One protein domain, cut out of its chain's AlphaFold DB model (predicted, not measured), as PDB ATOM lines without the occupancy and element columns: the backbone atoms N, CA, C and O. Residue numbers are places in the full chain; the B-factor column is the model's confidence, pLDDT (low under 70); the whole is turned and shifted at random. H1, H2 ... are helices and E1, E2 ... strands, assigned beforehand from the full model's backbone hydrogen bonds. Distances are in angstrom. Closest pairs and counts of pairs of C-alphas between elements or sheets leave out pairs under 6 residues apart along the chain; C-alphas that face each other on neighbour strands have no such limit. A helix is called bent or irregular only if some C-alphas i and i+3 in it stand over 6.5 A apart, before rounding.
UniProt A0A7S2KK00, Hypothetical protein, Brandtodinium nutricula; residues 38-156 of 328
ATOM      1  N   GLU A  38     156.127 107.678 178.286       86.69
ATOM      2  CA  GLU A  38     157.237 108.249 177.523       86.69
ATOM      3  C   GLU A  38     157.824 109.438 178.279       86.69
ATOM      4  O   GLU A  38     157.152 110.436 178.511       86.69
ATOM      5  N   ILE A  39     159.075 109.301 178.706       93.50
ATOM      6  CA  ILE A  39     159.873 110.412 179.217       93.50
ATOM      7  C   ILE A  39     160.498 111.110 178.013       93.50
ATOM      8  O   ILE A  39     160.909 110.463 177.046       93.50
ATOM      9  N   ALA A  40     160.581 112.428 178.082       95.31
ATOM     10  CA  ALA A  40     161.345 113.224 177.147       95.31
ATOM     11  C   ALA A  40     162.407 114.024 177.888       95.31
ATOM     12  O   ALA A  40     162.254 114.340 179.068       95.31
ATOM     13  N   SER A  41     163.475 114.374 177.181       97.25
ATOM     14  CA  SER A  41     164.550 115.186 177.739       97.25
ATOM     15  C   SER A  41     165.061 116.220 176.754       97.25
ATOM     16  O   SER A  41     165.022 116.013 175.544       97.25
ATOM     17  N   PHE A  42     165.635 117.302 177.262       97.75
ATOM     18  CA  PHE A  42     166.422 118.250 176.481       97.75
ATOM     19  C   PHE A  42     167.753 118.524 177.176       97.75
ATOM     20  O   PHE A  42     167.915 118.294 178.373       97.75
ATOM     21  N   VAL A  43     168.720 118.996 176.399       98.31
ATOM     22  CA  VAL A  43     170.086 119.270 176.848       98.31
ATOM     23  C   VAL A  43     170.425 120.709 176.485       98.31
ATOM     24  O   VAL A  43     170.061 121.145 175.397       98.31
ATOM     25  N   SER A  44     171.083 121.445 177.382       98.56
ATOM     26  CA  SER A  44     171.570 122.800 177.092       98.56
ATOM     27  C   SER A  44     172.579 122.798 175.940       98.56
ATOM     28  O   SER A  44     173.267 121.805 175.708       98.56
ATOM     29  N   ASN A  45     172.735 123.928 175.251       98.25
ATOM     30  CA  ASN A  45     173.648 124.062 174.109       98.25
ATOM     31  C   ASN A  45     175.112 123.747 174.483       98.25
ATOM     32  O   ASN A  45     175.882 123.281 173.647       98.25
ATOM     33  N   ASP A  46     175.505 123.968 175.744       98.31
ATOM     34  CA  ASP A  46     176.843 123.644 176.258       98.31
ATOM     35  C   ASP A  46     177.006 122.184 176.727       98.31
ATOM     36  O   ASP A  46     178.113 121.770 177.073       98.31
ATOM     37  N   GLY A  47     175.937 121.383 176.712       98.19
ATOM     38  CA  GLY A  47     175.977 119.958 177.042       98.19
ATOM     39  C   GLY A  47     176.262 119.644 178.514       98.19
ATOM     40  O   GLY A  47     176.688 118.526 178.813       98.19
ATOM     41  N   LEU A  48     176.076 120.617 179.412       98.12
ATOM     42  CA  LEU A  48     176.332 120.473 180.851       98.12
ATOM     43  C   LEU A  48     175.062 120.164 181.649       98.12
ATOM     44  O   LEU A  48     175.129 119.530 182.697       98.12
ATOM     45  N   TYR A  49     173.906 120.589 181.145       98.00
ATOM     46  CA  TYR A  49     172.605 120.434 181.784       98.00
ATOM     47  C   TYR A  49     171.723 119.531 180.934       98.00
ATOM     48  O   TYR A  49     171.581 119.742 179.728       98.00
ATOM     49  N   CYS A  50     171.078 118.560 181.570       98.56
ATOM     50  CA  CYS A  50     169.971 117.829 180.980       98.56
ATOM     51  C   CYS A  50     168.748 117.954 181.873       98.56
ATOM     52  O   CYS A  50     168.864 117.823 183.088       98.56
ATOM     53  N   ALA A  51     167.578 118.160 181.285       98.25
ATOM     54  CA  ALA A  51     166.330 118.030 182.011       98.25
ATOM     55  C   ALA A  51     165.386 117.050 181.340       98.25
ATOM     56  O   ALA A  51     165.403 116.903 180.121       98.25
ATOM     57  N   GLU A  52     164.565 116.399 182.152       97.44
ATOM     58  CA  GLU A  52     163.583 115.423 181.712       97.44
ATOM     59  C   GLU A  52     162.265 115.525 182.483       97.44
ATOM     60  O   GLU A  52     162.200 116.002 183.621       97.44
ATOM     61  N   GLY A  53     161.208 115.042 181.842       95.88
ATOM     62  CA  GLY A  53     159.849 114.982 182.362       95.88
ATOM     63  C   GLY A  53     158.935 114.287 181.358       95.88
ATOM     64  O   GLY A  53     159.411 113.680 180.396       95.88
ATOM     65  N   ASP A  54     157.621 114.378 181.551       95.25
ATOM     66  CA  ASP A  54     156.705 114.047 180.459       95.25
ATOM     67  C   ASP A  54     156.918 115.010 179.268       95.25
ATOM     68  O   ASP A  54     157.416 116.125 179.463       95.25
ATOM     69  N   PRO A  55     156.562 114.617 178.030       95.19
ATOM     70  CA  PRO A  55     156.910 115.381 176.838       95.19
ATOM     71  C   PRO A  55     156.356 116.807 176.846       95.19
ATOM     72  O   PRO A  55     157.058 117.732 176.446       95.19
ATOM     73  N   ARG A  56     155.139 117.014 177.368       95.56
ATOM     74  CA  ARG A  56     154.541 118.352 177.459       95.56
ATOM     75  C   ARG A  56     155.287 119.226 178.458       95.56
ATOM     76  O   ARG A  56     155.593 120.371 178.139       95.56
ATOM     77  N   ARG A  57     155.634 118.703 179.639       96.31
ATOM     78  CA  ARG A  57     156.423 119.448 180.634       96.31
ATOM     79  C   ARG A  57     157.842 119.739 180.162       96.31
ATOM     80  O   ARG A  57     158.328 120.842 180.401       96.31
ATOM     81  N   ALA A  58     158.487 118.799 179.474       97.00
ATOM     82  CA  ALA A  58     159.804 119.020 178.886       97.00
ATOM     83  C   ALA A  58     159.767 120.145 177.836       97.00
ATOM     84  O   ALA A  58     160.612 121.039 177.883       97.00
ATOM     85  N   GLU A  59     158.767 120.148 176.948       97.50
ATOM     86  CA  GLU A  59     158.593 121.197 175.930       97.50
ATOM     87  C   GLU A  59     158.223 122.550 176.537       97.50
ATOM     88  O   GLU A  59     158.838 123.559 176.197       97.50
ATOM     89  N   ALA A  60     157.288 122.586 177.496       97.81
ATOM     90  CA  ALA A  60     156.959 123.806 178.233       97.81
ATOM     91  C   ALA A  60     158.214 124.411 178.872       97.81
ATOM     92  O   ALA A  60     158.475 125.608 178.752       97.81
ATOM     93  N   ALA A  61     159.019 123.581 179.535       98.25
ATOM     94  CA  ALA A  61     160.191 124.072 180.228       98.25
ATOM     95  C   ALA A  61     161.299 124.537 179.286       98.25
ATOM     96  O   ALA A  61     161.922 125.570 179.545       98.25
ATOM     97  N   LEU A  62     161.540 123.815 178.190       98.38
ATOM     98  CA  LEU A  62     162.494 124.250 177.180       98.38
ATOM     99  C   LEU A  62     162.048 125.567 176.538       98.38
ATOM    100  O   LEU A  62     162.844 126.502 176.461       98.38
ATOM    101  N   ALA A  63     160.784 125.673 176.128       98.31
ATOM    102  CA  ALA A  63     160.253 126.877 175.504       98.31
ATOM    103  C   ALA A  63     160.322 128.092 176.438       98.31
ATOM    104  O   ALA A  63     160.705 129.179 176.002       98.31
ATOM    105  N   LEU A  64     160.042 127.899 177.732       98.31
ATOM    106  CA  LEU A  64     160.186 128.950 178.735       98.31
ATOM    107  C   LEU A  64     161.643 129.391 178.886       98.31
ATOM    108  O   LEU A  64     161.929 130.586 178.854       98.31
ATOM    109  N   LYS A  65     162.580 128.439 178.979       98.50
ATOM    110  CA  LYS A  65     164.016 128.740 179.051       98.50
ATOM    111  C   LYS A  65     164.484 129.504 177.814       98.50
ATOM    112  O   LYS A  65     165.112 130.544 177.988       98.50
ATOM    113  N   LYS A  66     164.111 129.062 176.606       98.50
ATOM    114  CA  LYS A  66     164.411 129.747 175.335       98.50
ATOM    115  C   LYS A  66     163.837 131.164 175.259       98.50
ATOM    116  O   LYS A  66     164.438 132.020 174.630       98.50
ATOM    117  N   ALA A  67     162.668 131.412 175.847       98.50
ATOM    118  CA  ALA A  67     162.046 132.735 175.836       98.50
ATOM    119  C   ALA A  67     162.585 133.679 176.929       98.50
ATOM    120  O   ALA A  67     162.362 134.882 176.847       98.50
ATOM    121  N   SER A  68     163.252 133.150 177.957       98.25
ATOM    122  CA  SER A  68     163.688 133.885 179.154       98.25
ATOM    123  C   SER A  68     165.040 134.613 178.980       98.25
ATOM    124  O   SER A  68     165.738 134.396 177.990       98.25
ATOM    125  N   PRO A  69     165.496 135.406 179.976       98.56
ATOM    126  CA  PRO A  69     166.829 136.032 179.980       98.56
ATOM    127  C   PRO A  69     168.036 135.098 179.781       98.56
ATOM    128  O   PRO A  69     169.137 135.569 179.504       98.56
ATOM    129  N   ILE A  70     167.857 133.785 179.947       98.50
ATOM    130  CA  ILE A  70     168.907 132.773 179.744       98.50
ATOM    131  C   ILE A  70     168.740 131.994 178.429       98.50
ATOM    132  O   ILE A  70     169.391 130.960 178.260       98.50
ATOM    133  N   GLY A  71     167.892 132.471 177.507       97.94
ATOM    134  CA  GLY A  71     167.544 131.785 176.258       97.94
ATOM    135  C   GLY A  71     168.748 131.324 175.446       97.94
ATOM    136  O   GLY A  71     168.789 130.164 175.048       97.94
ATOM    137  N   ALA A  72     169.812 132.132 175.387       97.25
ATOM    138  CA  ALA A  72     171.070 131.807 174.703       97.25
ATOM    139  C   ALA A  72     171.715 130.456 175.098       97.25
ATOM    140  O   ALA A  72     172.490 129.891 174.325       97.25
ATOM    141  N   LEU A  73     171.416 129.908 176.285       98.25
ATOM    142  CA  LEU A  73     171.888 128.576 176.697       98.25
ATOM    143  C   LEU A  73     171.080 127.417 176.102       98.25
ATOM    144  O   LEU A  73     171.493 126.265 176.225       98.25
ATOM    145  N   PHE A  74     169.933 127.709 175.497       98.25
ATOM    146  CA  PHE A  74     168.940 126.746 175.035       98.25
ATOM    147  C   PHE A  74     168.450 127.014 173.606       98.25
ATOM    148  O   PHE A  74     167.612 126.261 173.123       98.25
ATOM    149  N   ASP A  75     168.942 128.048 172.918       95.50
ATOM    150  CA  ASP A  75     168.443 128.439 171.590       95.50
ATOM    151  C   ASP A  75     168.432 127.297 170.566       95.50
ATOM    152  O   ASP A  75     167.423 127.118 169.887       95.50
ATOM    153  N   ASP A  76     169.459 126.442 170.551       96.19
ATOM    154  CA  ASP A  76     169.555 125.282 169.655       96.19
ATOM    155  C   ASP A  76     169.032 123.980 170.285       96.19
ATOM    156  O   ASP A  76     168.979 122.935 169.636       96.19
ATOM    157  N   ALA A  77     168.647 124.014 171.561       97.00
ATOM    158  CA  ALA A  77     168.189 122.833 172.272       97.00
ATOM    159  C   ALA A  77     166.819 122.374 171.756       97.00
ATOM    160  O   ALA A  77     165.978 123.172 171.338       97.00
ATOM    161  N   LEU A  78     166.587 121.066 171.818       96.50
ATOM    162  CA  LEU A  78     165.352 120.410 171.398       96.50
ATOM    163  C   LEU A  78     164.999 119.306 172.392       96.50
ATOM    164  O   LEU A  78     165.886 118.686 172.999       96.50
ATOM    165  N   VAL A  79     163.703 119.050 172.546       96.75
ATOM    166  CA  VAL A  79     163.213 117.909 173.313       96.75
ATOM    167  C   VAL A  79     163.303 116.642 172.467       96.75
ATOM    168  O   VAL A  79     162.917 116.598 171.304       96.75
ATOM    169  N   MET A  80     163.809 115.583 173.087       94.38
ATOM    170  CA  MET A  80     163.936 114.248 172.521       94.38
ATOM    171  C   MET A  80     162.987 113.315 173.274       94.38
ATOM    172  O   MET A  80     163.263 112.928 174.414       94.38
ATOM    173  N   VAL A  81     161.864 112.959 172.650       92.81
ATOM    174  CA  VAL A  81     160.891 112.017 173.224       92.81
ATOM    175  C   VAL A  81     161.436 110.588 173.182       92.81
ATOM    176  O   VAL A  81     162.092 110.192 172.220       92.81
ATOM    177  N   GLY A  82     161.212 109.827 174.255       91.88
ATOM    178  CA  GLY A  82     161.746 108.474 174.431       91.88
ATOM    179  C   GLY A  82     163.176 108.432 174.981       91.88
ATOM    180  O   GLY A  82     163.726 107.348 175.174       91.88
ATOM    181  N   TYR A  83     163.780 109.591 175.266       94.19
ATOM    182  CA  TYR A  83     165.113 109.693 175.855       94.19
ATOM    183  C   TYR A  83     165.041 110.301 177.248       94.19
ATOM    184  O   TYR A  83     164.556 111.417 177.425       94.19
ATOM    185  N   THR A  84     165.612 109.598 178.218       96.12
ATOM    186  CA  THR A  84     165.902 110.133 179.547       96.12
ATOM    187  C   THR A  84     167.260 110.835 179.529       96.12
ATOM    188  O   THR A  84     168.124 110.577 178.689       96.12
ATOM    189  N   CYS A  85     167.513 111.691 180.505       97.69
ATOM    190  CA  CYS A  85     168.831 112.244 180.757       97.69
ATOM    191  C   CYS A  85     169.868 111.149 181.021       97.69
ATOM    192  O   CYS A  85     170.995 111.228 180.527       97.69
ATOM    193  N   THR A  86     169.474 110.065 181.690       96.94
ATOM    194  CA  THR A  86     170.350 108.911 181.922       96.94
ATOM    195  C   THR A  86     170.727 108.183 180.627       96.94
ATOM    196  O   THR A  86     171.900 107.860 180.441       96.94
ATOM    197  N   THR A  87     169.809 107.975 179.672       96.69
ATOM    198  CA  THR A  87     170.167 107.382 178.365       96.69
ATOM    199  C   THR A  87     171.019 108.320 177.510       96.69
ATOM    200  O   THR A  87     171.738 107.859 176.625       96.69
ATOM    201  N   ARG A  88     171.010 109.622 177.819       96.69
ATOM    202  CA  ARG A  88     171.857 110.653 177.198       96.69
ATOM    203  C   ARG A  88     173.183 110.895 177.928       96.69
ATOM    204  O   ARG A  88     173.917 111.810 177.565       96.69
ATOM    205  N   GLY A  89     173.509 110.079 178.932       97.75
ATOM    206  CA  GLY A  89     174.801 110.107 179.618       97.75
ATOM    207  C   GLY A  89     174.870 110.982 180.874       97.75
ATOM    208  O   GLY A  89     175.965 111.204 181.385       97.75
ATOM    209  N   TYR A  90     173.739 111.480 181.381       97.81
ATOM    210  CA  TYR A  90     173.658 112.279 182.608       97.81
ATOM    211  C   TYR A  90     173.183 111.390 183.762       97.81
ATOM    212  O   TYR A  90     171.990 111.159 183.935       97.81
ATOM    213  N   TYR A  91     174.133 110.849 184.527       94.50
ATOM    214  CA  TYR A  91     173.878 109.892 185.618       94.50
ATOM    215  C   TYR A  91     174.063 110.483 187.020       94.50
ATOM    216  O   TYR A  91     173.895 109.774 188.011       94.50
ATOM    217  N   GLY A  92     174.510 111.735 187.101       87.38
ATOM    218  CA  GLY A  92     174.931 112.389 188.329       87.38
ATOM    219  C   GLY A  92     173.764 112.941 189.139       87.38
ATOM    220  O   GLY A  92     172.716 112.317 189.276       87.38
ATOM    221  N   MET A  93     173.975 114.106 189.752       81.00
ATOM    222  CA  MET A  93     173.028 114.666 190.712       81.00
ATOM    223  C   MET A  93     171.678 114.967 190.057       81.00
ATOM    224  O   MET A  93     171.597 115.801 189.158       81.00
ATOM    225  N   MET A  94     170.640 114.319 190.578       87.81
ATOM    226  CA  MET A  94     169.248 114.631 190.297       87.81
ATOM    227  C   MET A  94     168.814 115.815 191.168       87.81
ATOM    228  O   MET A  94     168.949 115.766 192.394       87.81
ATOM    229  N   ALA A  95     168.299 116.869 190.548       89.56
ATOM    230  CA  ALA A  95     167.745 118.040 191.219       89.56
ATOM    231  C   ALA A  95     166.378 118.396 190.618       89.56
ATOM    232  O   ALA A  95     166.061 117.985 189.504       89.56
ATOM    233  N   SER A  96     165.565 119.157 191.349       93.88
ATOM    234  CA  SER A  96     164.409 119.828 190.743       93.88
ATOM    235  C   SER A  96     164.900 121.070 190.013       93.88
ATOM    236  O   SER A  96     165.792 121.753 190.515       93.88
ATOM    237  N   ASP A  97     164.309 121.386 188.865       96.19
ATOM    238  CA  ASP A  97     164.425 122.735 188.320       96.19
ATOM    239  C   ASP A  97     163.615 123.695 189.207       96.19
ATOM    240  O   ASP A  97     162.503 123.379 189.636       96.19
ATOM    241  N   ASP A  98     164.185 124.855 189.533       97.12
ATOM    242  CA  ASP A  98     163.510 125.824 190.403       97.12
ATOM    243  C   ASP A  98     162.485 126.679 189.639       97.12
ATOM    244  O   ASP A  98     161.646 127.325 190.264       97.12
ATOM    245  N   CYS A  99     162.543 126.699 188.302       97.81
ATOM    246  CA  CYS A  99     161.740 127.558 187.429       97.81
ATOM    247  C   CYS A  99     160.533 126.827 186.811       97.81
ATOM    248  O   CYS A  99     159.551 127.455 186.416       97.81
ATOM    249  N   THR A 100     160.600 125.497 186.733       97.12
ATOM    250  CA  THR A 100     159.607 124.606 186.120       97.12
ATOM    251  C   THR A 100     159.591 123.254 186.846       97.12
ATOM    252  O   THR A 100     160.605 122.862 187.415       97.12
ATOM    253  N   PRO A 101     158.482 122.497 186.856       94.81
ATOM    254  CA  PRO A 101     158.376 121.240 187.598       94.81
ATOM    255  C   PRO A 101     158.986 120.045 186.833       94.81
ATOM    256  O   PRO A 101     158.330 119.021 186.648       94.81
ATOM    257  N   ILE A 102     160.233 120.173 186.371       96.88
ATOM    258  CA  ILE A 102     160.990 119.112 185.681       96.88
ATOM    259  C   ILE A 102     162.167 118.632 186.536       96.88
ATOM    260  O   ILE A 102     162.621 119.319 187.454       96.88
ATOM    261  N   THR A 103     162.694 117.453 186.205       97.62
ATOM    262  CA  THR A 103     163.892 116.913 186.857       97.62
ATOM    263  C   THR A 103     165.133 117.277 186.053       97.62
ATOM    264  O   THR A 103     165.142 117.145 184.833       97.62
ATOM    265  N   VAL A 104     166.190 117.704 186.734       98.06
ATOM    266  CA  VAL A 104     167.479 118.093 186.156       98.06
ATOM    267  C   VAL A 104     168.550 117.088 186.540       98.06
ATOM    268  O   VAL A 104     168.601 116.620 187.677       98.06
ATOM    269  N   TRP A 105     169.433 116.808 185.593       98.25
ATOM    270  CA  TRP A 105     170.554 115.901 185.717       98.25
ATOM    271  C   TRP A 105     171.835 116.561 185.208       98.25
ATOM    272  O   TRP A 105     171.857 117.232 184.175       98.25
ATOM    273  N   PHE A 106     172.924 116.281 185.910       97.69
ATOM    274  CA  PHE A 106     174.295 116.595 185.506       97.69
ATOM    275  C   PHE A 106     175.074 115.285 185.370       97.69
ATOM    276  O   PHE A 106     174.665 114.274 185.945       97.69
ATOM    277  N   ARG A 107     176.193 115.246 184.639       97.19
ATOM    278  CA  ARG A 107     177.028 114.027 184.619       97.19
ATOM    279  C   ARG A 107     177.744 113.829 185.949       97.19
ATOM    280  O   ARG A 107     177.774 112.720 186.476       97.19
ATOM    281  N   ASP A 108     178.250 114.919 186.512       96.00
ATOM    282  CA  ASP A 108     178.913 114.975 187.807       96.00
ATOM    283  C   ASP A 108     178.789 116.381 188.439       96.00
ATOM    284  O   ASP A 108     178.035 117.237 187.971       96.00
ATOM    285  N   GLY A 109     179.489 116.608 189.555       95.44
ATOM    286  CA  GLY A 109     179.496 117.907 190.231       95.44
ATOM    287  C   GLY A 109     180.246 119.005 189.470       95.44
ATOM    288  O   GLY A 109     179.884 120.169 189.610       95.44
ATOM    289  N   ALA A 110     181.243 118.654 188.652       96.56
ATOM    290  CA  ALA A 110     182.008 119.625 187.877       96.56
ATOM    291  C   ALA A 110     181.167 120.190 186.726       96.56
ATOM    292  O   ALA A 110     181.171 121.402 186.521       96.56
ATOM    293  N   ASP A 111     180.383 119.346 186.046       97.06
ATOM    294  CA  ASP A 111     179.421 119.786 185.028       97.06
ATOM    295  C   ASP A 111     178.357 120.715 185.631       97.06
ATOM    296  O   ASP A 111     178.022 121.737 185.034       97.06
ATOM    297  N   ARG A 112     177.878 120.429 186.849       96.69
ATOM    298  CA  ARG A 112     176.950 121.319 187.568       96.69
ATOM    299  C   ARG A 112     177.573 122.680 187.868       96.69
ATOM    300  O   ARG A 112     176.952 123.711 187.621       96.69
ATOM    301  N   ASP A 113     178.789 122.698 188.402       97.00
ATOM    302  CA  ASP A 113     179.475 123.947 188.739       97.00
ATOM    303  C   ASP A 113     179.806 124.753 187.466       97.00
ATOM    304  O   ASP A 113     179.649 125.977 187.438       97.00
ATOM    305  N   ALA A 114     180.175 124.071 186.378       98.00
ATOM    306  CA  ALA A 114     180.379 124.677 185.067       98.00
ATOM    307  C   ALA A 114     179.079 125.234 184.468       98.00
ATOM    308  O   ALA A 114     179.083 126.363 183.970       98.00
ATOM    309  N   TYR A 115     177.960 124.510 184.584       97.69
ATOM    310  CA  TYR A 115     176.649 125.000 184.166       97.69
ATOM    311  C   TYR A 115     176.245 126.243 184.957       97.69
ATOM    312  O   TYR A 115     175.820 127.225 184.360       97.69
ATOM    313  N   ASN A 116     176.451 126.263 186.278       97.69
ATOM    314  CA  ASN A 116     176.173 127.445 187.099       97.69
ATOM    315  C   ASN A 116     176.972 128.669 186.619       97.69
ATOM    316  O   ASN A 116     176.431 129.770 186.532       97.69
ATOM    317  N   MET A 117     178.238 128.486 186.224       98.38
ATOM    318  CA  MET A 117     179.022 129.558 185.603       98.38
ATOM    319  C   MET A 117     178.486 129.968 184.222       98.38
ATOM    320  O   MET A 117     178.478 131.157 183.904       98.38
ATOM    321  N   SER A 118     178.058 129.025 183.374       98.44
ATOM    322  CA  SER A 118     177.400 129.329 182.092       98.44
ATOM    323  C   SER A 118     176.094 130.102 182.291       98.44
ATOM    324  O   SER A 118     175.896 131.124 181.639       98.44
ATOM    325  N   PHE A 119     175.264 129.687 183.247       98.38
ATOM    326  CA  PHE A 119     174.031 130.351 183.662       98.38
ATOM    327  C   PHE A 119     174.285 131.791 184.104       98.38
ATOM    328  O   PHE A 119     173.703 132.721 183.543       98.38
ATOM    329  N   SER A 120     175.210 132.007 185.048       98.38
ATOM    330  CA  SER A 120     175.555 133.356 185.505       98.38
ATOM    331  C   SER A 120     176.102 134.223 184.372       98.38
ATOM    332  O   SER A 120     175.748 135.398 184.286       98.38
ATOM    333  N   ARG A 121     176.929 133.664 183.475       98.50
ATOM    334  CA  ARG A 121     177.454 134.391 182.308       98.50
ATOM    335  C   ARG A 121     176.354 134.775 181.325       98.50
ATOM    336  O   ARG A 121     176.343 135.921 180.893       98.50
ATOM    337  N   ALA A 122     175.443 133.860 180.995       98.44
ATOM    338  CA  ALA A 122     174.338 134.128 180.079       98.44
ATOM    339  C   ALA A 122     173.419 135.228 180.624       98.44
ATOM    340  O   ALA A 122     173.180 136.218 179.934       98.44
ATOM    341  N   LEU A 123     173.005 135.115 181.893       98.62
ATOM    342  CA  LEU A 123     172.165 136.123 182.539       98.62
ATOM    343  C   LEU A 123     172.871 137.483 182.625       98.62
ATOM    344  O   LEU A 123     172.274 138.505 182.303       98.62
ATOM    345  N   THR A 124     174.153 137.505 183.009       98.69
ATOM    346  CA  THR A 124     174.944 138.746 183.084       98.69
ATOM    347  C   THR A 124     175.107 139.387 181.708       98.69
ATOM    348  O   THR A 124     174.971 140.602 181.581       98.69
ATOM    349  N   ALA A 125     175.380 138.594 180.670       98.44
ATOM    350  CA  ALA A 125     175.531 139.090 179.305       98.44
ATOM    351  C   ALA A 125     174.220 139.687 178.778       98.44
ATOM    352  O   ALA A 125     174.237 140.780 178.213       98.44
ATOM    353  N   TRP A 126     173.088 139.012 179.009       98.62
ATOM    354  CA  TRP A 126     171.765 139.540 178.677       98.62
ATOM    355  C   TRP A 126     171.476 140.837 179.440       98.62
ATOM    356  O   TRP A 126     171.085 141.833 178.835       98.62
ATOM    357  N   ALA A 127     171.748 140.866 180.744       98.62
ATOM    358  CA  ALA A 127     171.490 142.034 181.574       98.62
ATOM    359  C   ALA A 127     172.334 143.246 181.163       98.62
ATOM    360  O   ALA A 127     171.800 144.339 181.009       98.62
ATOM    361  N   THR A 128     173.626 143.024 180.905       98.62
ATOM    362  CA  THR A 128     174.565 144.058 180.439       98.62
ATOM    363  C   THR A 128     174.157 144.593 179.071       98.62
ATOM    364  O   THR A 128     174.197 145.796 178.831       98.62
ATOM    365  N   ARG A 129     173.733 143.707 178.156       98.31
ATOM    366  CA  ARG A 129     173.278 144.095 176.813       98.31
ATOM    367  C   ARG A 129     172.117 145.086 176.865       98.31
ATOM    368  O   ARG A 129     172.027 145.941 175.988       98.31
ATOM    369  N   TRP A 130     171.251 144.967 177.868       98.38
ATOM    370  CA  TRP A 130     170.031 145.763 177.980       98.38
ATOM    371  C   TRP A 130     170.040 146.791 179.121       98.38
ATOM    372  O   TRP A 130     169.058 147.509 179.279       98.38
ATOM    373  N   GLY A 131     171.134 146.897 179.885       98.12
ATOM    374  CA  GLY A 131     171.269 147.840 181.003       98.12
ATOM    375  C   GLY A 131     170.291 147.571 182.153       98.12
ATOM    376  O   GLY A 131     169.691 148.508 182.682       98.12
ATOM    377  N   VAL A 132     170.064 146.293 182.481       98.25
ATOM    378  CA  VAL A 132     169.119 145.841 183.523       98.25
ATOM    379  C   VAL A 132     169.778 144.943 184.577       98.25
ATOM    380  O   VAL A 132     169.133 144.063 185.147       98.25
ATOM    381  N   GLU A 133     171.066 145.141 184.846       98.31
ATOM    382  CA  GLU A 133     171.877 144.334 185.767       98.31
ATOM    383  C   GLU A 133     171.213 144.151 187.139       98.31
ATOM    384  O   GLU A 133     171.100 143.022 187.617       98.31
ATOM    385  N   ASP A 134     170.669 145.227 187.713       98.06
ATOM    386  CA  ASP A 134     170.014 145.209 189.029       98.06
ATOM    387  C   ASP A 134     168.652 144.486 189.040       98.06
ATOM    388  O   ASP A 134     168.121 144.172 190.105       98.06
ATOM    389  N   GLN A 135     168.061 144.226 187.869       98.06
ATOM    390  CA  GLN A 135     166.742 143.596 187.733       98.06
ATOM    391  C   GLN A 135     166.800 142.201 187.106       98.06
ATOM    392  O   GLN A 135     165.790 141.504 187.100       98.06
ATOM    393  N   ALA A 136     167.952 141.759 186.601       98.38
ATOM    394  CA  ALA A 136     168.059 140.541 185.802       98.38
ATOM    395  C   ALA A 136     167.571 139.281 186.532       98.38
ATOM    396  O   ALA A 136     166.827 138.483 185.967       98.38
ATOM    397  N   THR A 137     167.937 139.119 187.807       98.50
ATOM    398  CA  THR A 137     167.474 137.989 188.627       98.50
ATOM    399  C   THR A 137     165.966 138.037 188.864       98.50
ATOM    400  O   THR A 137     165.309 137.005 188.752       98.50
ATOM    401  N   LEU A 138     165.409 139.226 189.133       98.50
ATOM    402  CA  LEU A 138     163.963 139.420 189.282       98.50
ATOM    403  C   LEU A 138     163.240 139.079 187.973       98.50
ATOM    404  O   LEU A 138     162.287 138.310 187.978       98.50
ATOM    405  N   MET A 139     163.722 139.603 186.844       98.62
ATOM    406  CA  MET A 139     163.165 139.338 185.517       98.62
ATOM    407  C   MET A 139     163.173 137.847 185.186       98.62
ATOM    408  O   MET A 139     162.145 137.324 184.770       98.62
ATOM    409  N   LEU A 140     164.280 137.143 185.437       98.56
ATOM    410  CA  LEU A 140     164.353 135.698 185.229       98.56
ATOM    411  C   LEU A 140     163.343 134.949 186.109       98.56
ATOM    412  O   LEU A 140     162.532 134.179 185.594       98.56
ATOM    413  N   ALA A 141     163.346 135.205 187.416       98.44
ATOM    414  CA  ALA A 141     162.470 134.515 188.358       98.44
ATOM    415  C   ALA A 141     160.978 134.761 188.082       98.44
ATOM    416  O   ALA A 141     160.162 133.842 188.125       98.44
ATOM    417  N   CYS A 142     160.611 135.991 187.722       98.38
ATOM    418  CA  CYS A 142     159.232 136.347 187.412       98.38
ATOM    419  C   CYS A 142     158.742 135.799 186.066       98.38
ATOM    420  O   CYS A 142     157.535 135.770 185.847       98.38
ATOM    421  N   THR A 143     159.645 135.348 185.189       98.19
ATOM    422  CA  THR A 143     159.283 134.628 183.955       98.19
ATOM    423  C   THR A 143     159.126 133.121 184.144       98.19
ATOM    424  O   THR A 143     158.656 132.460 183.228       98.19
ATOM    425  N   CYS A 144     159.466 132.567 185.311       98.38
ATOM    426  CA  CYS A 144     159.248 131.152 185.616       98.38
ATOM    427  C   CYS A 144     157.763 130.774 185.700       98.38
ATOM    428  O   CYS A 144     156.906 131.649 185.834       98.38
ATOM    429  N   GLU A 145     157.459 129.470 185.657       97.19
ATOM    430  CA  GLU A 145     156.089 128.980 185.860       97.19
ATOM    431  C   GLU A 145     155.582 129.481 187.230       97.19
ATOM    432  O   GLU A 145     156.311 129.338 188.220       97.19
ATOM    433  N   PRO A 146     154.369 130.056 187.339       95.69
ATOM    434  CA  PRO A 146     153.899 130.694 188.571       95.69
ATOM    435  C   PRO A 146     153.941 129.810 189.819       95.69
ATOM    436  O   PRO A 146     154.191 130.281 190.930       95.69
ATOM    437  N   THR A 147     153.732 128.507 189.640       94.19
ATOM    438  CA  THR A 147     153.723 127.516 190.725       94.19
ATOM    439  C   THR A 147     155.126 127.053 191.141       94.19
ATOM    440  O   THR A 147     155.276 126.360 192.155       94.19
ATOM    441  N   SER A 148     156.166 127.443 190.399       96.44
ATOM    442  CA  SER A 148     157.550 127.031 190.640       96.44
ATOM    443  C   SER A 148     158.120 127.600 191.953       96.44
ATOM    444  O   SER A 148     157.663 128.639 192.446       96.44
ATOM    445  N   PRO A 149     159.109 126.929 192.579       97.31
ATOM    446  CA  PRO A 149     159.789 127.450 193.767       97.31
ATOM    447  C   PRO A 149     160.394 128.848 193.574       97.31
ATOM    448  O   PRO A 149     160.230 129.705 194.447       97.31
ATOM    449  N   LEU A 150     161.051 129.098 192.436       97.56
ATOM    450  CA  LEU A 150     161.713 130.371 192.159       97.56
ATOM    451  C   LEU A 150     160.701 131.509 192.011       97.56
ATOM    452  O   LEU A 150     160.883 132.556 192.628       97.56
ATOM    453  N   HIS A 151     159.606 131.299 191.273       96.94
ATOM    454  CA  HIS A 151     158.580 132.332 191.120       96.94
ATOM    455  C   HIS A 151     157.914 132.669 192.459       96.94
ATOM    456  O   HIS A 151     157.865 133.830 192.856       96.94
ATOM    457  N   ARG A 152     157.459 131.653 193.208       96.25
ATOM    458  CA  ARG A 152     156.731 131.857 194.477       96.25
ATOM    459  C   ARG A 152     157.559 132.512 195.575       96.25
ATOM    460  O   ARG A 152     156.995 133.183 196.434       96.25
ATOM    461  N   SER A 153     158.867 132.270 195.593       96.50
ATOM    462  CA  SER A 153     159.777 132.871 196.578       96.50
ATOM    463  C   SER A 153     160.246 134.274 196.191       96.50
ATOM    464  O   SER A 153     160.871 134.949 197.009       96.50
ATOM    465  N   THR A 154     159.941 134.725 194.972       97.50
ATOM    466  CA  THR A 154     160.377 136.021 194.460       97.50
ATOM    467  C   THR A 154     159.332 137.094 194.727       97.50
ATOM    468  O   THR A 154     158.217 137.069 194.210       97.50
ATOM    469  N   GLU A 155     159.716 138.093 195.513       97.06
ATOM    470  CA  GLU A 155     158.920 139.300 195.708       97.06
ATOM    471  C   GLU A 155     159.167 140.309 194.577       97.06
ATOM    472  O   GLU A 155     160.240 140.361 193.981       97.06
ATOM    473  N   GLY A 156     158.174 141.156 194.293       96.44
ATOM    474  CA  GLY A 156     158.337 142.279 193.367       96.44
ATOM    475  C   GLY A 156     157.966 142.008 191.908       96.44
ATOM    476  O   GLY A 156     158.017 142.940 191.117       96.44
TER     477      GLY A 156
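What this domain is: This is residues 38 to 156 of the 328 residues of the protein "Hypothetical protein" of Brandtodinium nutricula (UniProt A0A7S2KK00). A small, twisted four-strand sheet makes one end, with H1 over E1 and E2 on one face. From the sheet the long helix H2 runs to the far end, where H3 turns back at a corner and leads to the short H4. The printed part has 119 residues, in the order E1 E2 H1 E3 E4 H2 H3 H4; the sheet, E1 - E2 - E4 - E3, is antiparallel, and the class is mixed, helices and strands. The whole is compact, radius of gyration of the C-alphas 13.8 A, spanning 40 by 28 by 23 A.

Where its parts are: E1, residues 40 to 43, begins at C-alpha 40 (161.345, 113.224, 177.147). E2 is residues 50 to 53, H1 55 to 67 (18.1 A), E3 94 to 96 and E4 103 to 105. H2, 109 to 130, is 31.9 A long; H3 is 133 to 142 (15.0 A). H4, 149 to 153, ends at C-alpha 153 (159.777, 132.871, 196.578).

How they stand to each other: In hairpin E1 and E2, N 42 and O 51 are 2.9 A apart; between E2 and E4, N 52 and O 103, 2.8 A; in hairpin E3 and E4, N 104 and O 95, 2.8 A. H1 runs along the strands, at a height over the sheet of 9.3 A: two layers, a helix on one face of a sheet. E2, H1 and E3 form a split strand-helix-strand unit, E4 between its strands, with a left-handed crossover. H2 touches H3 with residues 123 to 127 alone, at a steep tilt of 65 degrees; the closest C-alphas, of Ala 127 and Glu 133, are 4.8 A apart. H3 and H4 touch only at the corner, only just, with 3 pairs of C-alphas within 8 A; the closest are Ala 141 and His 151, 5.2 A. H1 and H2 are apart. Every O i to N i+4 pair is within hydrogen-bond range in H1, H2 and H4, and 4 of 6 in H3, which is irregular: C-alphas 134 and 137 are 7.7 A apart.

The domain as a whole: The C-alphas farthest apart, of Glu 38 and Gly 131, are 42.1 A apart. The link H1 to E3, residues 68 to 93, is long; its residues 80 to 81 pair antiparallel with residues 40 to 41 of E1. The printed part has no cut, and no printed residue is under 70 in pLDDT.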